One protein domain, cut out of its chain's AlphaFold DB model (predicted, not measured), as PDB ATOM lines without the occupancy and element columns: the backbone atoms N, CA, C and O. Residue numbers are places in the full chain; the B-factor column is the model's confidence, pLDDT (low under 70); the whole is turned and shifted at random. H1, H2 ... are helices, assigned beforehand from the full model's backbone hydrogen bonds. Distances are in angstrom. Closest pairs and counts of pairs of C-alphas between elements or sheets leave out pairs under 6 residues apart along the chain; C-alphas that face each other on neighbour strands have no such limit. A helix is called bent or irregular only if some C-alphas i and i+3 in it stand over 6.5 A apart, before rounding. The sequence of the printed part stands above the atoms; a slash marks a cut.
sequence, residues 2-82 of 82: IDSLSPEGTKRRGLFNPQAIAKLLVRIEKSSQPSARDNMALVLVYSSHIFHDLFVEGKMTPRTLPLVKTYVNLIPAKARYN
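This is residues 2 to 82 of the 82 residues of an uncharacterized protein of Acidobacteria bacterium (UniProt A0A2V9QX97). Three helices make a triangle, with the long H3 as one side and the shorter H1 and H2 as the other two, and a long tail without a named element folds back from the end of H3 towards its beginning. Residues 76 to 82 of this tail stick out free of the rest. The printed part has 81 residues, with three named helices in the order H1, H2, H3 and no named strand; its class is all helix, though the named helices hold 39 of the 81 residues, under half. It is only just loose, close to compact, with a radius of gyration of the C-alphas of 14.3 A, and only just flat, spanning 45 by 30 by 16 A.

H1, residues 7 to 13, touches H2, residues 18 to 29, with residues 18 to 22 of H2 alone; the closest C-alphas, those of Pro 7 and Pro 18, are 5.4 A apart. These two helices run opposite ways at a steep tilt of 46 degrees. H2 touches H3, residues 36 to 55, with residues 24 to 28 of H2 and 38 to 42 of H3 alone; the closest C-alphas, those of Leu 24 and Asp 38, are 7.0 A apart. They run opposite ways at a steep tilt of 52 degrees. H1 and H3 only just touch, with 3 pairs of C-alphas within 8 A, and H3 does so with residues 49 to 52 alone. The closest C-alphas here are those of Arg 13 and His 49, 7.4 A apart, and the two helices run the same way at a steep tilt of 48 degrees. The helix packing is mostly crossed, with no touching pair at a shallow tilt. In H1, H2 and H3 every O i to N i+4 pair is within hydrogen-bond range.

H1 begins at C-alpha 7, at (193.786, 232.147, 218.246), and is 10.1 A long from first to last C-alpha. H2 runs from Pro 18 to Glu 29 over 16.4 A. H3, the longest helix with 20 residues, runs over 28.2 A from C-alpha 36 at (193.814, 235.178, 240.148) to C-alpha 55 at (173.325, 234.581, 220.774). No helix is bent.

The two C-alphas farthest apart are those of Gly 58 and Asn 82, at 46.0 A. The printed part has no cut and ends at the chain's last residue, Asn 82. The link from H1 to H2 is tight, and that from H2 to H3 is short. Residues 56 to 82 hold no named element, and their C-alphas lie 11 to 30 A from the mean of all C-alphas. Mean pLDDT of the printed part is 75.2; it is under 70 at residues 2 to 5, 62 to 63 and 65 to 82 of this model.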
ATOM      1  N   ILE A   2     189.604 223.970 224.077       52.47
ATOM      2  CA  ILE A   2     188.247 224.239 223.561       52.47
ATOM      3  C   ILE A   2     188.371 225.240 222.398       52.47
ATOM      4  O   ILE A   2     189.091 226.224 222.551       52.47
ATOM      5  N   ASP A   3     187.713 225.004 221.254       64.38
ATOM      6  CA  ASP A   3     187.800 225.862 220.047       64.38
ATOM      7  C   ASP A   3     187.506 227.348 220.345       64.38
ATOM      8  O   ASP A   3     188.010 228.266 219.703       64.38
ATOM      9  N   SER A   4     186.737 227.613 221.399       63.56
ATOM     10  CA  SER A   4     186.477 228.957 221.910       63.56
ATOM     11  C   SER A   4     187.734 229.709 222.362       63.56
ATOM     12  O   SER A   4     187.683 230.923 222.425       63.56
ATOM     13  N   LEU A   5     188.858 229.059 222.665       69.56
ATOM     14  CA  LEU A   5     190.097 229.732 223.086       69.56
ATOM     15  C   LEU A   5     191.198 229.694 222.021       69.56
ATOM     16  O   LEU A   5     192.288 230.203 222.267       69.56
ATOM     17  N   SER A   6     190.958 229.104 220.847       72.88
ATOM     18  CA  SER A   6     191.966 229.101 219.783       72.88
ATOM     19  C   SER A   6     192.237 230.534 219.285       72.88
ATOM     20  O   SER A   6     191.316 231.367 219.253       72.88
ATOM     21  N   PRO A   7     193.481 230.874 218.901       72.44
ATOM     22  CA  PRO A   7     193.786 232.147 218.246       72.44
ATOM     23  C   PRO A   7     192.911 232.395 217.009       72.44
ATOM     24  O   PRO A   7     192.433 233.509 216.792       72.44
ATOM     25  N   GLU A   8     192.635 231.343 216.242       77.25
ATOM     26  CA  GLU A   8     191.781 231.344 215.056       77.25
ATOM     27  C   GLU A   8     190.324 231.633 215.431       77.25
ATOM     28  O   GLU A   8     189.681 232.506 214.843       77.25
ATOM     29  N   GLY A   9     189.815 230.963 216.467       78.06
ATOM     30  CA  GLY A   9     188.479 231.181 217.004       78.06
ATOM     31  C   GLY A   9     188.302 232.584 217.587       78.06
ATOM     32  O   GLY A   9     187.236 233.181 217.428       78.06
ATOM     33  N   THR A  10     189.341 233.128 218.221       79.62
ATOM     34  CA  THR A  10     189.363 234.504 218.741       79.62
ATOM     35  C   THR A  10     189.337 235.516 217.598       79.62
ATOM     36  O   THR A  10     188.515 236.430 217.598       79.62
ATOM     37  N   LYS A  11     190.186 235.322 216.578       83.75
ATOM     38  CA  LYS A  11     190.239 236.187 215.391       83.75
ATOM     39  C   LYS A  11     188.902 236.219 214.656       83.75
ATOM     40  O   LYS A  11     188.457 237.292 214.268       83.75
ATOM     41  N   ARG A  12     188.256 235.061 214.496       83.81
ATOM     42  CA  ARG A  12     186.949 234.939 213.838       83.81
ATOM     43  C   ARG A  12     185.863 235.770 214.528       83.81
ATOM     44  O   ARG A  12     185.062 236.380 213.836       83.81
ATOM     45  N   ARG A  13     185.820 235.769 215.865       84.69
ATOM     46  CA  ARG A  13     184.765 236.447 216.645       84.69
ATOM     47  C   ARG A  13     185.001 237.950 216.800       84.69
ATOM     48  O   ARG A  13     184.062 238.682 217.067       84.69
ATOM     49  N   GLY A  14     186.246 238.412 216.688       87.75
ATOM     50  CA  GLY A  14     186.572 239.842 216.724       87.75
ATOM     51  C   GLY A  14     186.362 240.545 218.074       87.75
ATOM     52  O   GLY A  14     186.483 241.762 218.135       87.75
ATOM     53  N   LEU A  15     186.079 239.811 219.160       87.38
ATOM     54  CA  LEU A  15     185.800 240.386 220.488       87.38
ATOM     55  C   LEU A  15     187.059 240.772 221.273       87.38
ATOM     56  O   LEU A  15     187.018 241.657 222.125       87.38
ATOM     57  N   PHE A  16     188.180 240.100 221.008       91.44
ATOM     58  CA  PHE A  16     189.438 240.297 221.726       91.44
ATOM     59  C   PHE A  16     190.627 240.326 220.770       91.44
ATOM     60  O   PHE A  16     190.586 239.770 219.673       91.44
ATOM     61  N   ASN A  17     191.729 240.927 221.221       90.62
ATOM     62  CA  ASN A  17     192.996 240.915 220.500       90.62
ATOM     63  C   ASN A  17     193.612 239.492 220.510       90.62
ATOM     64  O   ASN A  17     193.977 239.008 221.588       90.62
ATOM     65  N   PRO A  18     193.793 238.827 219.349       89.69
ATOM     66  CA  PRO A  18     194.283 237.447 219.300       89.69
ATOM     67  C   PRO A  18     195.682 237.262 219.898       89.69
ATOM     68  O   PRO A  18     195.943 236.262 220.566       89.69
ATOM     69  N   GLN A  19     196.581 238.236 219.718       90.19
ATOM     70  CA  GLN A  19     197.935 238.182 220.272       90.19
ATOM     71  C   GLN A  19     197.922 238.287 221.804       90.19
ATOM     72  O   GLN A  19     198.725 237.636 222.473       90.19
ATOM     73  N   ALA A  20     197.012 239.079 222.375       90.56
ATOM     74  CA  ALA A  20     196.841 239.177 223.821       90.56
ATOM     75  C   ALA A  20     196.301 237.868 224.420       90.56
ATOM     76  O   ALA A  20     196.811 237.421 225.449       90.56
ATOM     77  N   ILE A  21     195.336 237.222 223.752       90.19
ATOM     78  CA  ILE A  21     194.806 235.917 224.173       90.19
ATOM     79  C   ILE A  21     195.878 234.832 224.088       90.19
ATOM     80  O   ILE A  21     196.076 234.104 225.055       90.19
ATOM     81  N   ALA A  22     196.640 234.769 222.993       89.06
ATOM     82  CA  ALA A  22     197.740 233.815 222.866       89.06
ATOM     83  C   ALA A  22     198.763 233.967 224.008       89.06
ATOM     84  O   ALA A  22     199.157 232.982 224.629       89.06
ATOM     85  N   LYS A  23     199.141 235.206 224.357       90.94
ATOM     86  CA  LYS A  23     200.037 235.478 225.496       90.94
ATOM     87  C   LYS A  23     199.434 235.061 226.840       90.94
ATOM     88  O   LYS A  23     200.161 234.538 227.682       90.94
ATOM     89  N   LEU A  24     198.136 235.292 227.052       89.00
ATOM     90  CA  LEU A  24     197.424 234.854 228.257       89.00
ATOM     91  C   LEU A  24     197.449 233.324 228.383       89.00
ATOM     92  O   LEU A  24     197.800 232.814 229.441       89.00
ATOM     93  N   LEU A  25     197.139 232.604 227.303       87.94
ATOM     94  CA  LEU A  25     197.124 231.141 227.291       87.94
ATOM     95  C   LEU A  25     198.510 230.557 227.554       87.94
ATOM     96  O   LEU A  25     198.639 229.696 228.416       87.94
ATOM     97  N   VAL A  26     199.550 231.094 226.910       89.31
ATOM     98  CA  VAL A  26     200.940 230.687 227.172       89.31
ATOM     99  C   VAL A  26     201.319 230.919 228.635       89.31
ATOM    100  O   VAL A  26     201.996 230.087 229.233       89.31
ATOM    101  N   ARG A  27     200.894 232.040 229.234       87.00
ATOM    102  CA  ARG A  27     201.171 232.337 230.645       87.00
ATOM    103  C   ARG A  27     200.467 231.358 231.586       87.00
ATOM    104  O   ARG A  27     201.071 230.946 232.570       87.00
ATOM    105  N   ILE A  28     199.228 230.984 231.282       86.50
ATOM    106  CA  ILE A  28     198.458 230.012 232.067       86.50
ATOM    107  C   ILE A  28     199.059 228.611 231.929       86.50
ATOM    108  O   ILE A  28     199.281 227.954 232.937       86.50
ATOM    109  N   GLU A  29     199.374 228.178 230.708       85.56
ATOM    110  CA  GLU A  29     199.923 226.847 230.422       85.56
ATOM    111  C   GLU A  29     201.306 226.635 231.049       85.56
ATOM    112  O   GLU A  29     201.595 225.566 231.580       85.56
ATOM    113  N   LYS A  30     202.160 227.665 231.026       86.75
ATOM    114  CA  LYS A  30     203.503 227.599 231.618       86.75
ATOM    115  C   LYS A  30     203.520 227.798 233.133       86.75
ATOM    116  O   LYS A  30     204.573 227.616 233.742       86.75
ATOM    117  N   SER A  31     202.407 228.206 233.739       82.75
ATOM    118  CA  SER A  31     202.349 228.439 235.178       82.75
ATOM    119  C   SER A  31     201.855 227.200 235.915       82.75
ATOM    120  O   SER A  31     200.783 226.678 235.627       82.75
ATOM    121  N   SER A  32     202.597 226.775 236.939       75.88
ATOM    122  CA  SER A  32     202.116 225.768 237.892       75.88
ATOM    123  C   SER A  32     200.974 226.297 238.771       75.88
ATOM    124  O   SER A  32     200.187 225.507 239.288       75.88
ATOM    125  N   GLN A  33     200.863 227.624 238.921       79.75
ATOM    126  CA  GLN A  33     199.770 228.315 239.611       79.75
ATOM    127  C   GLN A  33     199.454 229.650 238.910       79.75
ATOM    128  O   GLN A  33     200.108 230.665 239.170       79.75
ATOM    129  N   PRO A  34     198.482 229.688 237.983       81.50
ATOM    130  CA  PRO A  34     198.058 230.930 237.345       81.50
ATOM    131  C   PRO A  34     197.561 231.955 238.371       81.50
ATOM    132  O   PRO A  34     196.894 231.601 239.346       81.50
ATOM    133  N   SER A  35     197.853 233.238 238.142       87.44
ATOM    134  CA  SER A  35     197.384 234.296 239.040       87.44
ATOM    135  C   SER A  35     195.853 234.399 239.027       87.44
ATOM    136  O   SER A  35     195.204 234.095 238.023       87.44
ATOM    137  N   ALA A  36     195.255 234.906 240.111       87.19
ATOM    138  CA  ALA A  36     193.814 235.178 240.148       87.19
ATOM    139  C   ALA A  36     193.370 236.085 238.984       87.19
ATOM    140  O   ALA A  36     192.312 235.876 238.393       87.19
ATOM    141  N   ARG A  37     194.217 237.048 238.596       88.38
ATOM    142  CA  ARG A  37     193.985 237.925 237.443       88.38
ATOM    143  C   ARG A  37     193.938 237.151 236.125       88.38
ATOM    144  O   ARG A  37     193.057 237.414 235.313       88.38
ATOM    145  N   ASP A  38     194.859 236.216 235.917       87.44
ATOM    146  CA  ASP A  38     194.888 235.388 234.706       87.44
ATOM    147  C   ASP A  38     193.666 234.482 234.620       87.44
ATOM    148  O   ASP A  38     193.045 234.377 233.565       87.44
ATOM    149  N   ASN A  39     193.272 233.902 235.750       86.25
ATOM    150  CA  ASN A  39     192.074 233.083 235.850       86.25
ATOM    151  C   ASN A  39     190.802 233.878 235.530       86.25
ATOM    152  O   ASN A  39     189.979 233.425 234.738       86.25
ATOM    153  N   MET A  40     190.654 235.082 236.089       89.50
ATOM    154  CA  MET A  40     189.520 235.959 235.774       89.50
ATOM    155  C   MET A  40     189.501 236.355 234.296       89.50
ATOM    156  O   MET A  40     188.448 236.308 233.662       89.50
ATOM    157  N   ALA A  41     190.662 236.697 233.728       90.19
ATOM    158  CA  ALA A  41     190.772 237.027 232.311       90.19
ATOM    159  C   ALA A  41     190.385 235.836 231.420       90.19
ATOM    160  O   ALA A  41     189.647 236.009 230.453       90.19
ATOM    161  N   LEU A  42     190.823 234.624 231.766       88.44
ATOM    162  CA  LEU A  42     190.472 233.410 231.035       88.44
ATOM    163  C   LEU A  42     188.965 233.139 231.077       88.44
ATOM    164  O   LEU A  42     188.363 232.871 230.038       88.44
ATOM    165  N   VAL A  43     188.352 233.241 232.262       88.69
ATOM    166  CA  VAL A  43     186.905 233.051 232.438       88.69
ATOM    167  C   VAL A  43     186.122 234.063 231.607       88.69
ATOM    168  O   VAL A  43     185.187 233.665 230.914       88.69
ATOM    169  N   LEU A  44     186.520 235.339 231.627       90.31
ATOM    170  CA  LEU A  44     185.878 236.399 230.847       90.31
ATOM    171  C   LEU A  44     185.932 236.119 229.339       90.31
ATOM    172  O   LEU A  44     184.919 236.235 228.650       90.31
ATOM    173  N   VAL A  45     187.106 235.750 228.822       89.81
ATOM    174  CA  VAL A  45     187.290 235.460 227.391       89.81
ATOM    175  C   VAL A  45     186.454 234.252 226.985       89.81
ATOM    176  O   VAL A  45     185.739 234.288 225.984       89.81
ATOM    177  N   TYR A  46     186.502 233.193 227.793       87.94
ATOM    178  CA  TYR A  46     185.777 231.961 227.531       87.94
ATOM    179  C   TYR A  46     184.255 232.162 227.523       87.94
ATOM    180  O   TYR A  46     183.588 231.756 226.570       87.94
ATOM    181  N   SER A  47     183.703 232.823 228.545       87.50
ATOM    182  CA  SER A  47     182.260 233.069 228.645       87.50
ATOM    183  C   SER A  47     181.757 233.980 227.526       87.50
ATOM    184  O   SER A  47     180.716 233.701 226.934       87.50
ATOM    185  N   SER A  48     182.526 235.010 227.166       90.56
ATOM    186  CA  SER A  48     182.179 235.925 226.074       90.56
ATOM    187  C   SER A  48     182.098 235.203 224.728       90.56
ATOM    188  O   SER A  48     181.153 235.413 223.972       90.56
ATOM    189  N   HIS A  49     183.043 234.304 224.435       88.62
ATOM    190  CA  HIS A  49     182.994 233.508 223.208       88.62
ATOM    191  C   HIS A  49     181.818 232.526 223.185       88.62
ATOM    192  O   HIS A  49     181.192 232.378 222.138       88.62
ATOM    193  N   ILE A  50     181.472 231.909 224.321       86.06
ATOM    194  CA  ILE A  50     180.263 231.077 224.427       86.06
ATOM    195  C   ILE A  50     179.006 231.903 224.148       86.06
ATOM    196  O   ILE A  50     178.161 231.483 223.362       86.06
ATOM    197  N   PHE A  51     178.871 233.072 224.774       86.12
ATOM    198  CA  PHE A  51     177.693 233.914 224.577       86.12
ATOM    199  C   PHE A  51     177.574 234.413 223.143       86.12
ATOM    200  O   PHE A  51     176.476 234.423 222.595       86.12
ATOM    201  N   HIS A  52     178.691 234.756 222.507       87.12
ATOM    202  CA  HIS A  52     178.703 235.118 221.098       87.12
ATOM    203  C   HIS A  52     178.230 233.965 220.205       87.12
ATOM    204  O   HIS A  52     177.387 234.160 219.331       87.12
ATOM    205  N   ASP A  53     178.718 232.747 220.449       84.31
ATOM    206  CA  ASP A  53     178.321 231.577 219.662       84.31
ATOM    207  C   ASP A  53     176.837 231.213 219.850       84.31
ATOM    208  O   ASP A  53     176.186 230.785 218.895       84.31
ATOM    209  N   LEU A  54     176.306 231.392 221.066       83.50
ATOM    210  CA  LEU A  54     174.898 231.154 221.397       83.50
ATOM    211  C   LEU A  54     173.962 232.210 220.799       83.50
ATOM    212  O   LEU A  54     172.931 231.861 220.234       83.50
ATOM    213  N   PHE A  55     174.285 233.493 220.977       85.69
ATOM    214  CA  PHE A  55     173.325 234.581 220.774       85.69
ATOM    215  C   PHE A  55     173.564 235.409 219.512       85.69
ATOM    216  O   PHE A  55     172.619 236.013 219.016       85.69
ATOM    217  N   VAL A  56     174.793 235.451 218.994       85.06
ATOM    218  CA  VAL A  56     175.129 236.245 217.800       85.06
ATOM    219  C   VAL A  56     175.232 235.345 216.576       85.06
ATOM    220  O   VAL A  56     174.590 235.593 215.562       85.06
ATOM    221  N   GLU A  57     176.010 234.271 216.674       82.94
ATOM    222  CA  GLU A  57     176.269 233.384 215.534       82.94
ATOM    223  C   GLU A  57     175.198 232.304 215.350       82.94
ATOM    224  O   GLU A  57     175.135 231.685 214.290       82.94
ATOM    225  N   GLY A  58     174.407 232.004 216.389       78.62
ATOM    226  CA  GLY A  58     173.441 230.896 216.382       78.62
ATOM    227  C   GLY A  58     174.079 229.520 216.133       78.62
ATOM    228  O   GLY A  58     173.391 228.569 215.766       78.62
ATOM    229  N   LYS A  59     175.402 229.405 216.310       75.00
ATOM    230  CA  LYS A  59     176.196 228.189 216.057       75.00
ATOM    231  C   LYS A  59     176.156 227.208 217.222       75.00
ATOM    232  O   LYS A  59     176.561 226.058 217.066       75.00
ATOM    233  N   MET A  60     175.688 227.653 218.385       70.62
ATOM    234  CA  MET A  60     175.464 226.813 219.554       70.62
ATOM    235  C   MET A  60     174.011 226.897 220.006       70.62
ATOM    236  O   MET A  60     173.375 227.943 219.949       70.62
ATOM    237  N   THR A  61     173.509 225.783 220.529       71.69
ATOM    238  CA  THR A  61     172.258 225.737 221.286       71.69
ATOM    239  C   THR A  61     172.569 225.429 222.752       71.69
ATOM    240  O   THR A  61     173.621 224.854 223.047       71.69
ATOM    241  N   PRO A  62     171.659 225.719 223.699       68.94
ATOM    242  CA  PRO A  62     171.859 225.357 225.102       68.94
ATOM    243  C   PRO A  62     172.189 223.870 225.328       68.94
ATOM    244  O   PRO A  62     172.904 223.536 226.266       68.94
ATOM    245  N   ARG A  63     171.720 222.970 224.449       69.06
ATOM    246  CA  ARG A  63     171.992 221.521 224.519       69.06
ATOM    247  C   ARG A  63     173.397 221.133 224.056       69.06
ATOM    248  O   ARG A  63     173.873 220.065 224.418       69.06
ATOM    249  N   THR A  64     174.039 221.972 223.247       70.12
ATOM    250  CA  THR A  64     175.390 221.744 222.708       70.12
ATOM    251  C   THR A  64     176.453 222.513 223.482       70.12
ATOM    252  O   THR A  64     177.609 222.541 223.063       70.12
ATOM    253  N   LEU A  65     176.072 223.168 224.583       65.12
ATOM    254  CA  LEU A  65     177.034 223.805 225.463       65.12
ATOM    255  C   LEU A  65     178.029 222.749 225.952       65.12
ATOM    256  O   LEU A  65     177.602 221.702 226.450       65.12
ATOM    257  N   PRO A  66     179.345 222.993 225.820       63.78
ATOM    258  CA  PRO A  66     180.325 222.089 226.387       63.78
ATOM    259  C   PRO A  66     180.025 221.970 227.879       63.78
ATOM    260  O   PRO A  66     179.924 222.988 228.570       63.78
ATOM    261  N   LEU A  67     179.856 220.734 228.365       54.62
ATOM    262  CA  LEU A  67     179.755 220.482 229.795       54.62
ATOM    263  C   LEU A  67     180.968 221.146 230.430       54.62
ATOM    264  O   LEU A  67     182.103 220.709 230.219       54.62
ATOM    265  N   VAL A  68     180.731 222.213 231.187       50.19
ATOM    266  CA  VAL A  68     181.752 222.780 232.048       50.19
ATOM    267  C   VAL A  68     181.944 221.743 233.149       50.19
ATOM    268  O   VAL A  68     181.372 221.843 234.228       50.19
ATOM    269  N   LYS A  69     182.730 220.694 232.868       44.09
ATOM    270  CA  LYS A  69     183.460 219.991 233.914       44.09
ATOM    271  C   LYS A  69     184.363 221.068 234.472       44.09
ATOM    272  O   LYS A  69     185.372 221.412 233.864       44.09
ATOM    273  N   THR A  70     183.901 221.710 235.531       42.53
ATOM    274  CA  THR A  70     184.593 222.760 236.255       42.53
ATOM    275  C   THR A  70     185.927 222.192 236.741       42.53
ATOM    276  O   THR A  70     186.074 221.809 237.890       42.53
ATOM    277  N   TYR A  71     186.955 222.203 235.887       43.28
ATOM    278  CA  TYR A  71     188.371 222.141 236.277       43.28
ATOM    279  C   TYR A  71     188.818 223.488 236.861       43.28
ATOM    280  O   TYR A  71     189.940 223.953 236.701       43.28
ATOM    281  N   VAL A  72     187.884 224.140 237.534       44.56
ATOM    282  CA  VAL A  72     187.974 225.462 238.113       44.56
ATOM    283  C   VAL A  72     188.181 225.203 239.602       44.56
ATOM    284  O   VAL A  72     187.352 225.542 240.438       44.56
ATOM    285  N   ASN A  73     189.307 224.569 239.943       43.50
ATOM    286  CA  ASN A  73     189.895 224.692 241.277       43.50
ATOM    287  C   ASN A  73     190.477 226.109 241.376       43.50
ATOM    288  O   ASN A  73     191.688 226.296 241.396       43.50
ATOM    289  N   LEU A  74     189.618 227.133 241.337       46.22
ATOM    290  CA  LEU A  74     190.072 228.524 241.296       46.22
ATOM    291  C   LEU A  74     190.525 229.063 242.650       46.22
ATOM    292  O   LEU A  74     191.061 230.163 242.697       46.22
ATOM    293  N   ILE A  75     190.355 228.308 243.736       43.62
ATOM    294  CA  ILE A  75     190.878 228.654 245.058       43.62
ATOM    295  C   ILE A  75     191.155 227.337 245.802       43.62
ATOM    296  O   ILE A  75     190.230 226.531 245.940       43.62
ATOM    297  N   PRO A  76     192.374 227.077 246.312       42.38
ATOM    298  CA  PRO A  76     192.567 226.023 247.299       42.38
ATOM    299  C   PRO A  76     191.635 226.302 248.482       42.38
ATOM    300  O   PRO A  76     191.643 227.406 249.022       42.38
ATOM    301  N   ALA A  77     190.859 225.309 248.919       50.28
ATOM    302  CA  ALA A  77     189.882 225.431 250.010       50.28
ATOM    303  C   ALA A  77     190.435 226.046 251.323       50.28
ATOM    304  O   ALA A  77     189.658 226.449 252.181       50.28
ATOM    305  N   LYS A  78     191.762 226.175 251.460       46.00
ATOM    306  CA  LYS A  78     192.467 226.807 252.583       46.00
ATOM    307  C   LYS A  78     192.397 228.339 252.665       46.00
ATOM    308  O   LYS A  78     192.886 228.876 253.647       46.00
ATOM    309  N   ALA A  79     191.815 229.049 251.695       50.31
ATOM    310  CA  ALA A  79     191.654 230.511 251.786       50.31
ATOM    311  C   ALA A  79     190.308 230.961 252.396       50.31
ATOM    312  O   ALA A  79     189.978 232.142 252.356       50.31
ATOM    313  N   ARG A  80     189.506 230.035 252.942       49.12
ATOM    314  CA  ARG A  80     188.350 230.374 253.781       49.12
ATOM    315  C   ARG A  80     188.795 230.233 255.236       49.12
ATOM    316  O   ARG A  80     189.193 229.138 255.611       49.12
ATOM    317  N   TYR A  81     188.705 231.317 256.004       48.75
ATOM    318  CA  TYR A  81     189.139 231.484 257.402       48.75
ATOM    319  C   TYR A  81     190.622 231.840 257.594       48.75
ATOM    320  O   TYR A  81     191.458 230.980 257.850       48.75
ATOM    321  N   ASN A  82     190.908 233.140 257.477       39.06
ATOM    322  CA  ASN A  82     191.621 233.940 258.480       39.06
ATOM    323  C   ASN A  82     191.124 235.381 258.376       39.06
ATOM    324  O   ASN A  82     191.107 235.893 257.234       39.06
TER     325      ASN A  82